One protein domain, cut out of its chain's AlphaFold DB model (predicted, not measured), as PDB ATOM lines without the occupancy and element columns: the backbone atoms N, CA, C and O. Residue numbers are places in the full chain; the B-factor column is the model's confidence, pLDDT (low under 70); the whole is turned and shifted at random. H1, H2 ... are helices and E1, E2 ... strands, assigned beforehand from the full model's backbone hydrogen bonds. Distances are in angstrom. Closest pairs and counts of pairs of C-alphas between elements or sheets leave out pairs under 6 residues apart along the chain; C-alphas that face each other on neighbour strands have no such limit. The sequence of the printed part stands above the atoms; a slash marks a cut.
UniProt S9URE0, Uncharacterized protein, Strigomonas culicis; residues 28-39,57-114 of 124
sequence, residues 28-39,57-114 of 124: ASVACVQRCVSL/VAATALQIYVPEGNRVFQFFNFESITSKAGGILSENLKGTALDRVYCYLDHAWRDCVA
ATOM      1  N   ALA A  28       1.407  -3.953 -29.731       87.56
ATOM      2  CA  ALA A  28       2.434  -2.938 -29.509       87.56
ATOM      3  C   ALA A  28       2.301  -1.687 -30.396       87.56
ATOM      4  O   ALA A  28       2.824  -0.637 -30.035       87.56
ATOM      5  N   SER A  29       1.610  -1.772 -31.539       88.62
ATOM      6  CA  SER A  29       1.363  -0.610 -32.404       88.62
ATOM      7  C   SER A  29       0.046   0.104 -32.094       88.62
ATOM      8  O   SER A  29      -0.268   1.121 -32.712       88.62
ATOM      9  N   VAL A  30      -0.732  -0.400 -31.133       89.44
ATOM     10  CA  VAL A  30      -1.978   0.226 -30.689       89.44
ATOM     11  C   VAL A  30      -1.665   1.294 -29.648       89.44
ATOM     12  O   VAL A  30      -1.096   1.001 -28.598       89.44
ATOM     13  N   ALA A  31      -2.091   2.528 -29.910       87.00
ATOM     14  CA  ALA A  31      -1.938   3.628 -28.959       87.00
ATOM     15  C   ALA A  31      -3.105   3.726 -27.976       87.00
ATOM     16  O   ALA A  31      -2.909   4.139 -26.834       87.00
ATOM     17  N   CYS A  32      -4.319   3.360 -28.398       85.88
ATOM     18  CA  CYS A  32      -5.454   3.323 -27.486       85.88
ATOM     19  C   CYS A  32      -6.506   2.280 -27.869       85.88
ATOM     20  O   CYS A  32      -6.751   1.996 -29.045       85.88
ATOM     21  N   VAL A  33      -7.154   1.757 -26.828       89.44
ATOM     22  CA  VAL A  33      -8.338   0.901 -26.893       89.44
ATOM     23  C   VAL A  33      -9.434   1.581 -26.075       89.44
ATOM     24  O   VAL A  33      -9.268   1.818 -24.880       89.44
ATOM     25  N   GLN A  34     -10.555   1.932 -26.705       88.31
ATOM     26  CA  GLN A  34     -11.621   2.715 -26.073       88.31
ATOM     27  C   GLN A  34     -12.999   2.136 -26.378       88.31
ATOM     28  O   GLN A  34     -13.289   1.737 -27.503       88.31
ATOM     29  N   ARG A  35     -13.888   2.136 -25.382       87.19
ATOM     30  CA  ARG A  35     -15.318   1.895 -25.611       87.19
ATOM     31  C   ARG A  35     -15.937   3.149 -26.225       87.19
ATOM     32  O   ARG A  35     -15.673   4.252 -25.757       87.19
ATOM     33  N   CYS A  36     -16.763   2.979 -27.250       82.06
ATOM     34  CA  CYS A  36     -17.422   4.084 -27.939       82.06
ATOM     35  C   CYS A  36     -18.887   3.765 -28.264       82.06
ATOM     36  O   CYS A  36     -19.388   2.656 -28.054       82.06
ATOM     37  N   VAL A  37     -19.592   4.775 -28.763       79.38
ATOM     38  CA  VAL A  37     -20.987   4.672 -29.185       79.38
ATOM     39  C   VAL A  37     -21.006   4.665 -30.704       79.38
ATOM     40  O   VAL A  37     -20.613   5.639 -31.343       79.38
ATOM     41  N   SER A  38     -21.467   3.565 -31.296       74.88
ATOM     42  CA  SER A  38     -21.771   3.543 -32.723       74.88
ATOM     43  C   SER A  38     -23.131   4.188 -32.936       74.88
ATOM     44  O   SER A  38     -24.163   3.558 -32.704       74.88
ATOM     45  N   LEU A  39     -23.140   5.441 -33.380       68.25
ATOM     46  CA  LEU A  39     -24.369   6.085 -33.819       68.25
ATOM     47  C   LEU A  39     -24.703   5.589 -35.235       68.25
ATOM     48  O   LEU A  39     -23.813   5.584 -36.094       68.25
ATOM     49  N   VAL A  57     -26.605   6.711 -22.274       68.19
ATOM     50  CA  VAL A  57     -25.898   6.270 -23.475       68.19
ATOM     51  C   VAL A  57     -24.859   5.218 -23.100       68.19
ATOM     52  O   VAL A  57     -23.745   5.509 -22.665       68.19
ATOM     53  N   ALA A  58     -25.231   3.957 -23.299       70.88
ATOM     54  CA  ALA A  58     -24.321   2.830 -23.160       70.88
ATOM     55  C   ALA A  58     -23.381   2.720 -24.373       70.88
ATOM     56  O   ALA A  58     -23.776   2.961 -25.516       70.88
ATOM     57  N   ALA A  59     -22.136   2.301 -24.133       77.19
ATOM     58  CA  ALA A  59     -21.216   1.971 -25.214       77.19
ATOM     59  C   ALA A  59     -21.745   0.773 -26.018       77.19
ATOM     60  O   ALA A  59     -22.163  -0.239 -25.454       77.19
ATOM     61  N   THR A  60     -21.707   0.885 -27.341       82.44
ATOM     62  CA  THR A  60     -22.185  -0.150 -28.278       82.44
ATOM     63  C   THR A  60     -21.084  -0.667 -29.196       82.44
ATOM     64  O   THR A  60     -21.295  -1.617 -29.952       82.44
ATOM     65  N   ALA A  61     -19.901  -0.059 -29.130       86.44
ATOM     66  CA  ALA A  61     -18.775  -0.359 -29.991       86.44
ATOM     67  C   ALA A  61     -17.439  -0.234 -29.248       86.44
ATOM     68  O   ALA A  61     -17.342   0.291 -28.136       86.44
ATOM     69  N   LEU A  62     -16.402  -0.745 -29.902       90.06
ATOM     70  CA  LEU A  62     -15.015  -0.667 -29.477       90.06
ATOM     71  C   LEU A  62     -14.216   0.033 -30.569       90.06
ATOM     72  O   LEU A  62     -14.341  -0.309 -31.745       90.06
ATOM     73  N   GLN A  63     -13.376   0.975 -30.175       91.50
ATOM     74  CA  GLN A  63     -12.499   1.711 -31.063       91.50
ATOM     75  C   GLN A  63     -11.040   1.433 -30.716       91.50
ATOM     76  O   GLN A  63     -10.653   1.447 -29.546       91.50
ATOM     77  N   ILE A  64     -10.238   1.185 -31.746       91.06
ATOM     78  CA  ILE A  64      -8.797   0.973 -31.645       91.06
ATOM     79  C   ILE A  64      -8.110   2.003 -32.532       91.06
ATOM     80  O   ILE A  64      -8.422   2.102 -33.723       91.06
ATOM     81  N   TYR A  65      -7.178   2.758 -31.954       88.75
ATOM     82  CA  TYR A  65      -6.348   3.704 -32.692       88.75
ATOM     83  C   TYR A  65      -4.940   3.152 -32.898       88.75
ATOM     84  O   TYR A  65      -4.262   2.757 -31.946       88.75
ATOM     85  N   VAL A  66      -4.500   3.179 -34.154       90.88
ATOM     86  CA  VAL A  66      -3.151   2.815 -34.582       90.88
ATOM     87  C   VAL A  66      -2.496   4.073 -35.166       90.88
ATOM     88  O   VAL A  66      -2.942   4.545 -36.220       90.88
ATOM     89  N   PRO A  67      -1.456   4.637 -34.519       86.69
ATOM     90  CA  PRO A  67      -0.791   5.854 -34.992       86.69
ATOM     91  C   PRO A  67      -0.177   5.682 -36.377       86.69
ATOM     92  O   PRO A  67      -0.191   6.601 -37.196       86.69
ATOM     93  N   GLU A  68       0.330   4.482 -36.666       84.94
ATOM     94  CA  GLU A  68       0.887   4.147 -37.968       84.94
ATOM     95  C   GLU A  68      -0.205   4.192 -39.050       84.94
ATOM     96  O   GLU A  68      -1.137   3.378 -39.094       84.94
ATOM     97  N   GLY A  69      -0.091   5.193 -39.923       82.31
ATOM     98  CA  GLY A  69      -1.080   5.477 -40.960       82.31
ATOM     99  C   GLY A  69      -2.343   6.177 -40.450       82.31
ATOM    100  O   GLY A  69      -3.303   6.274 -41.211       82.31
ATOM    101  N   ASN A  70      -2.350   6.657 -39.199       84.12
ATOM    102  CA  ASN A  70      -3.467   7.368 -38.573       84.12
ATOM    103  C   ASN A  70      -4.808   6.623 -38.729       84.12
ATOM    104  O   ASN A  70      -5.809   7.182 -39.185       84.12
ATOM    105  N   ARG A  71      -4.809   5.323 -38.412       89.44
ATOM    106  CA  ARG A  71      -5.938   4.423 -38.675       89.44
ATOM    107  C   ARG A  71      -6.792   4.242 -37.427       89.44
ATOM    108  O   ARG A  71      -6.282   3.964 -36.343       89.44
ATOM    109  N   VAL A  72      -8.107   4.344 -37.603       88.31
ATOM    110  CA  VAL A  72      -9.101   4.058 -36.564       88.31
ATOM    111  C   VAL A  72      -9.934   2.864 -37.000       88.31
ATOM    112  O   VAL A  72     -10.563   2.886 -38.059       88.31
ATOM    113  N   PHE A  73      -9.955   1.833 -36.164       89.00
ATOM    114  CA  PHE A  73     -10.785   0.655 -36.358       89.00
ATOM    115  C   PHE A  73     -11.936   0.693 -35.371       89.00
ATOM    116  O   PHE A  73     -11.718   0.814 -34.166       89.00
ATOM    117  N   GLN A  74     -13.156   0.574 -35.883       88.31
ATOM    118  CA  GLN A  74     -14.353   0.500 -35.065       88.31
ATOM    119  C   GLN A  74     -15.006  -0.865 -35.241       88.31
ATOM    120  O   GLN A  74     -15.365  -1.269 -36.347       88.31
ATOM    121  N   PHE A  75     -15.163  -1.560 -34.124       88.00
ATOM    122  CA  PHE A  75     -15.776  -2.871 -34.033       88.00
ATOM    123  C   PHE A  75     -17.133  -2.730 -33.346       88.00
ATOM    124  O   PHE A  75     -17.272  -2.023 -32.348       88.00
ATOM    125  N   PHE A  76     -18.141  -3.390 -33.898       86.69
ATOM    126  CA  PHE A  76     -19.530  -3.343 -33.447       86.69
ATOM    127  C   PHE A  76     -20.152  -4.739 -33.561       86.69
ATOM    128  O   PHE A  76     -19.524  -5.659 -34.087       86.69
ATOM    129  N   ASN A  77     -21.387  -4.899 -33.077       82.06
ATOM    130  CA  ASN A  77     -22.116  -6.176 -33.058       82.06
ATOM    131  C   ASN A  77     -21.372  -7.291 -32.306       82.06
ATOM    132  O   ASN A  77     -21.234  -8.412 -32.793       82.06
ATOM    133  N   PHE A  78     -20.896  -6.985 -31.098       82.19
ATOM    134  CA  PHE A  78     -20.310  -7.987 -30.212       82.19
ATOM    135  C   PHE A  78     -21.372  -8.992 -29.764       82.19
ATOM    136  O   PHE A  78     -22.194  -8.706 -28.894       82.19
ATOM    137  N   GLU A  79     -21.340 -10.186 -30.349       73.38
ATOM    138  CA  GLU A  79     -22.168 -11.312 -29.930       73.38
ATOM    139  C   GLU A  79     -21.404 -12.194 -28.940       73.38
ATOM    140  O   GLU A  79     -20.241 -12.540 -29.144       73.38
ATOM    141  N   SER A  80     -22.072 -12.604 -27.862       64.06
ATOM    142  CA  SER A  80     -21.516 -13.605 -26.954       64.06
ATOM    143  C   SER A  80     -21.745 -15.001 -27.534       64.06
ATOM    144  O   SER A  80     -22.888 -15.406 -27.733       64.06
ATOM    145  N   ILE A  81     -20.681 -15.776 -27.756       58.62
ATOM    146  CA  ILE A  81     -20.788 -17.183 -28.201       58.62
ATOM    147  C   ILE A  81     -21.563 -18.027 -27.170       58.62
ATOM    148  O   ILE A  81     -22.308 -18.937 -27.531       58.62
ATOM    149  N   THR A  82     -21.483 -17.666 -25.887       52.09
ATOM    150  CA  THR A  82     -22.270 -18.276 -24.800       52.09
ATOM    151  C   THR A  82     -23.776 -18.019 -24.884       52.09
ATOM    152  O   THR A  82     -24.537 -18.724 -24.236       52.09
ATOM    153  N   SER A  83     -24.236 -17.075 -25.710       49.56
ATOM    154  CA  SER A  83     -25.667 -16.936 -26.012       49.56
ATOM    155  C   SER A  83     -26.167 -18.015 -26.984       49.56
ATOM    156  O   SER A  83     -27.369 -18.237 -27.072       49.56
ATOM    157  N   LYS A  84     -25.262 -18.689 -27.717       52.00
ATOM    158  CA  LYS A  84     -25.578 -19.763 -28.679       52.00
ATOM    159  C   LYS A  84     -25.245 -21.164 -28.147       52.00
ATOM    160  O   LYS A  84     -25.892 -22.126 -28.544       52.00
ATOM    161  N   ALA A  85     -24.274 -21.287 -27.241       50.81
ATOM    162  CA  ALA A  85     -23.923 -22.537 -26.567       50.81
ATOM    163  C   ALA A  85     -24.435 -22.506 -25.118       50.81
ATOM    164  O   ALA A  85     -23.934 -21.736 -24.303       50.81
ATOM    165  N   GLY A  86     -25.456 -23.311 -24.816       41.97
ATOM    166  CA  GLY A  86     -26.192 -23.287 -23.552       41.97
ATOM    167  C   GLY A  86     -25.329 -23.236 -22.280       41.97
ATOM    168  O   GLY A  86     -24.580 -24.153 -21.962       41.97
ATOM    169  N   GLY A  87     -25.510 -22.164 -21.509       49.38
ATOM    170  CA  GLY A  87     -25.990 -22.255 -20.128       49.38
ATOM    171  C   GLY A  87     -25.017 -22.509 -18.974       49.38
ATOM    172  O   GLY A  87     -25.416 -22.224 -17.859       49.38
ATOM    173  N   ILE A  88     -23.782 -23.000 -19.155       50.38
ATOM    174  CA  ILE A  88     -23.002 -23.472 -17.975       50.38
ATOM    175  C   ILE A  88     -21.711 -22.681 -17.682       50.38
ATOM    176  O   ILE A  88     -21.256 -22.652 -16.544       50.38
ATOM    177  N   LEU A  89     -21.141 -21.954 -18.650       48.62
ATOM    178  CA  LEU A  89     -19.916 -21.155 -18.420       48.62
ATOM    179  C   LEU A  89     -20.169 -19.647 -18.253       48.62
ATOM    180  O   LEU A  89     -19.255 -18.899 -17.911       48.62
ATOM    181  N   SER A  90     -21.393 -19.175 -18.507       49.97
ATOM    182  CA  SER A  90     -21.712 -17.742 -18.568       49.97
ATOM    183  C   SER A  90     -22.229 -17.128 -17.272       49.97
ATOM    184  O   SER A  90     -22.207 -15.906 -17.166       49.97
ATOM    185  N   GLU A  91     -22.692 -17.926 -16.306       48.56
ATOM    186  CA  GLU A  91     -23.418 -17.402 -15.134       48.56
ATOM    187  C   GLU A  91     -22.550 -16.552 -14.189       48.56
ATOM    188  O   GLU A  91     -23.079 -15.731 -13.448       48.56
ATOM    189  N   ASN A  92     -21.217 -16.651 -14.278       52.31
ATOM    190  CA  ASN A  92     -20.296 -15.916 -13.398       52.31
ATOM    191  C   ASN A  92     -19.557 -14.744 -14.067       52.31
ATOM    192  O   ASN A  92     -18.800 -14.034 -13.405       52.31
ATOM    193  N   LEU A  93     -19.758 -14.510 -15.366       55.62
ATOM    194  CA  LEU A  93     -19.082 -13.436 -16.094       55.62
ATOM    195  C   LEU A  93     -19.965 -12.181 -16.120       55.62
ATOM    196  O   LEU A  93     -20.835 -12.039 -16.976       55.62
ATOM    197  N   LYS A  94     -19.731 -11.269 -15.166       61.50
ATOM    198  CA  LYS A  94     -20.401  -9.958 -15.085       61.50
ATOM    199  C   LYS A  94     -20.082  -9.101 -16.324       61.50
ATOM    200  O   LYS A  94     -18.925  -9.017 -16.723       61.50
ATOM    201  N   GLY A  95     -21.091  -8.424 -16.880       66.88
ATOM    202  CA  GLY A  95     -20.940  -7.442 -17.968       66.88
ATOM    203  C   GLY A  95     -21.456  -7.899 -19.339       66.88
ATOM    204  O   GLY A  95     -21.742  -9.076 -19.569       66.88
ATOM    205  N   THR A  96     -21.603  -6.950 -20.268       80.94
ATOM    206  CA  THR A  96     -22.040  -7.224 -21.647       80.94
ATOM    207  C   THR A  96     -20.959  -7.972 -22.447       80.94
ATOM    208  O   THR A  96     -19.825  -8.153 -21.998       80.94
ATOM    209  N   ALA A  97     -21.282  -8.456 -23.652       83.69
ATOM    210  CA  ALA A  97     -20.270  -9.040 -24.546       83.69
ATOM    211  C   ALA A  97     -19.161  -8.027 -24.896       83.69
ATOM    212  O   ALA A  97     -17.985  -8.388 -24.898       83.69
ATOM    213  N   LEU A  98     -19.535  -6.759 -25.106       85.56
ATOM    214  CA  LEU A  98     -18.598  -5.659 -25.327       85.56
ATOM    215  C   LEU A  98     -17.688  -5.446 -24.115       85.56
ATOM    216  O   LEU A  98     -16.479  -5.355 -24.293       85.56
ATOM    217  N   ASP A  99     -18.247  -5.398 -22.902       83.38
ATOM    218  CA  ASP A  99     -17.447  -5.185 -21.687       83.38
ATOM    219  C   ASP A  99     -16.397  -6.277 -21.520       83.38
ATOM    220  O   ASP A  99     -15.240  -5.990 -21.231       83.38
ATOM    221  N   ARG A 100     -16.778  -7.531 -21.778       84.44
ATOM    222  CA  ARG A 100     -15.855  -8.664 -21.706       84.44
ATOM    223  C   ARG A 100     -14.723  -8.528 -22.713       84.44
ATOM    224  O   ARG A 100     -13.565  -8.615 -22.322       84.44
ATOM    225  N   VAL A 101     -15.042  -8.287 -23.987       88.25
ATOM    226  CA  VAL A 101     -14.013  -8.118 -25.026       88.25
ATOM    227  C   VAL A 101     -13.107  -6.933 -24.713       88.25
ATOM    228  O   VAL A 101     -11.892  -7.064 -24.828       88.25
ATOM    229  N   TYR A 102     -13.678  -5.812 -24.270       88.88
ATOM    230  CA  TYR A 102     -12.908  -4.646 -23.860       88.88
ATOM    231  C   TYR A 102     -11.946  -4.981 -22.720       88.88
ATOM    232  O   TYR A 102     -10.761  -4.717 -22.860       88.88
ATOM    233  N   CYS A 103     -12.416  -5.607 -21.637       87.31
ATOM    234  CA  CYS A 103     -11.563  -5.971 -20.505       87.31
ATOM    235  C   CYS A 103     -10.437  -6.930 -20.909       87.31
ATOM    236  O   CYS A 103      -9.292  -6.717 -20.523       87.31
ATOM    237  N   TYR A 104     -10.738  -7.964 -21.703       87.94
ATOM    238  CA  TYR A 104      -9.711  -8.895 -22.177       87.94
ATOM    239  C   TYR A 104      -8.670  -8.202 -23.056       87.94
ATOM    240  O   TYR A 104      -7.473  -8.422 -22.875       87.94
ATOM    241  N   LEU A 105      -9.116  -7.370 -24.001       90.00
ATOM    242  CA  LEU A 105      -8.218  -6.676 -24.912       90.00
ATOM    243  C   LEU A 105      -7.392  -5.606 -24.195       90.00
ATOM    244  O   LEU A 105      -6.197  -5.524 -24.443       90.00
ATOM    245  N   ASP A 106      -8.005  -4.809 -23.318       87.94
ATOM    246  CA  ASP A 106      -7.322  -3.772 -22.537       87.94
ATOM    247  C   ASP A 106      -6.240  -4.387 -21.643       87.94
ATOM    248  O   ASP A 106      -5.115  -3.901 -21.651       87.94
ATOM    249  N   HIS A 107      -6.523  -5.504 -20.963       86.06
ATOM    250  CA  HIS A 107      -5.508  -6.220 -20.185       86.06
ATOM    251  C   HIS A 107      -4.368  -6.743 -21.069       86.06
ATOM    252  O   HIS A 107      -3.210  -6.430 -20.811       86.06
ATOM    253  N   ALA A 108      -4.679  -7.472 -22.146       88.06
ATOM    254  CA  ALA A 108      -3.652  -8.015 -23.041       88.06
ATOM    255  C   ALA A 108      -2.799  -6.914 -23.696       88.06
ATOM    256  O   ALA A 108      -1.592  -7.072 -23.881       88.06
ATOM    257  N   TRP A 109      -3.423  -5.789 -24.047       89.44
ATOM    258  CA  TRP A 109      -2.738  -4.616 -24.577       89.44
ATOM    259  C   TRP A 109      -1.826  -3.982 -23.525       89.44
ATOM    260  O   TRP A 109      -0.648  -3.775 -23.802       89.44
ATOM    261  N   ARG A 110      -2.317  -3.739 -22.305       84.62
ATOM    262  CA  ARG A 110      -1.512  -3.169 -21.212       84.62
ATOM    263  C   ARG A 110      -0.328  -4.051 -20.834       84.62
ATOM    264  O   ARG A 110       0.760  -3.514 -20.637       84.62
ATOM    265  N   ASP A 111      -0.516  -5.368 -20.803       83.81
ATOM    266  CA  ASP A 111       0.553  -6.339 -20.544       83.81
ATOM    267  C   ASP A 111       1.631  -6.303 -21.640       83.81
ATOM    268  O   ASP A 111       2.819  -6.437 -21.357       83.81
ATOM    269  N   CYS A 112       1.231  -6.091 -22.899       84.00
ATOM    270  CA  CYS A 112       2.151  -6.014 -24.034       84.00
ATOM    271  C   CYS A 112       2.882  -4.665 -24.129       84.00
ATOM    272  O   CYS A 112       4.002  -4.610 -24.634       84.00
ATOM    273  N   VAL A 113       2.229  -3.579 -23.714       76.75
ATOM    274  CA  VAL A 113       2.664  -2.196 -23.976       76.75
ATOM    275  C   VAL A 113       3.251  -1.518 -22.730       76.75
ATOM    276  O   VAL A 113       3.842  -0.451 -22.844       76.75
ATOM    277  N   ALA A 114       3.161  -2.155 -21.555       68.56
ATOM    278  CA  ALA A 114       3.641  -1.630 -20.271       68.56
ATOM    279  C   ALA A 114       3.135  -0.197 -20.002       68.56
ATOM    280  O   ALA A 114       3.899   0.716 -19.705       68.56
TER     281      ALA A 114
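What this domain is: This is residues 28 to 39 and 57 to 114 of the 124 residues of an uncharacterized protein of Strigomonas culicis (UniProt S9URE0). A small antiparallel sheet of three strands, E1, E2 and E3, has one long helix, H1, over one of its faces, running along the strands on the E1 side, while no named element covers the other face. From E3 a long loop swings out and comes back to H1, and its residues 84 to 89 stick out from the body. The printed part has 70 residues with three named strands and one named helix, in the order E1, E2, E3, H1, and the sheet's order is E1, E2, E3. The class is mixed, helices and strands, with 34 residues in named elements, under half of those printed. The whole is loose, with a radius of gyration of the C-alphas of 13.8 A and spans of 42 by 31 by 20 A.

Where its parts are: The printed part begins at Ala 28. E1 takes residues 32 to 36 and measures 12.0 A from first to last C-alpha; C-alpha 32 is at (-5.454, 3.323, -27.486). After the cut, E2 takes residues 61 to 66, 16.6 A long. E3 takes residues 71 to 76, 16.5 A long, with C-alpha 76 at (-19.530, -3.343, -33.447). H1 takes residues 97 to 113, 23.9 A long, and ends with C-alpha 113 at (2.664, -2.196, -23.976).

How they stand to each other: E2 is the inner strand of the sheet; E1 and E3 are its edge strands. E1 and E2 are antiparallel at 156 degrees, with N 34 and O 63 2.9 A apart and N 63 and O 34 2.8 A apart, both within hydrogen-bond range. E2 and E3 form a hairpin, antiparallel at 162 degrees, joined by a tight link of 4 residues; N 64 and O 73 are 2.9 A apart, within hydrogen-bond range. H1 is on the sheet at a height of 9.4 A, giving two layers, a helix on one face of a sheet. It lies over E1, and only just over E2, on which 3 of its C-alphas fall. On the local plane its line stands at 9 degrees to that of E1, along the strands. The closest C-alphas of E1 and H1 are those of Val 33 and Asp 106, 6.5 A apart; those of E2 and H1 are Ala 61 and Leu 98, 7.1 A apart. In H1 every O i to N i+4 pair is within hydrogen-bond range.

The domain as a whole: The two C-alphas farthest apart are those of Gly 69 and Ile 88, 43.0 A. Residues 40 to 56 are not printed, and C-alphas 39 and 57 are 10.5 A apart across this cut. The link from E3 to H1, 20 residues, is long, and its residues 84 to 89 stand free. The mean pLDDT of the printed part is 77.3; residues 39, 57, 80 to 95 and 114 are under 70.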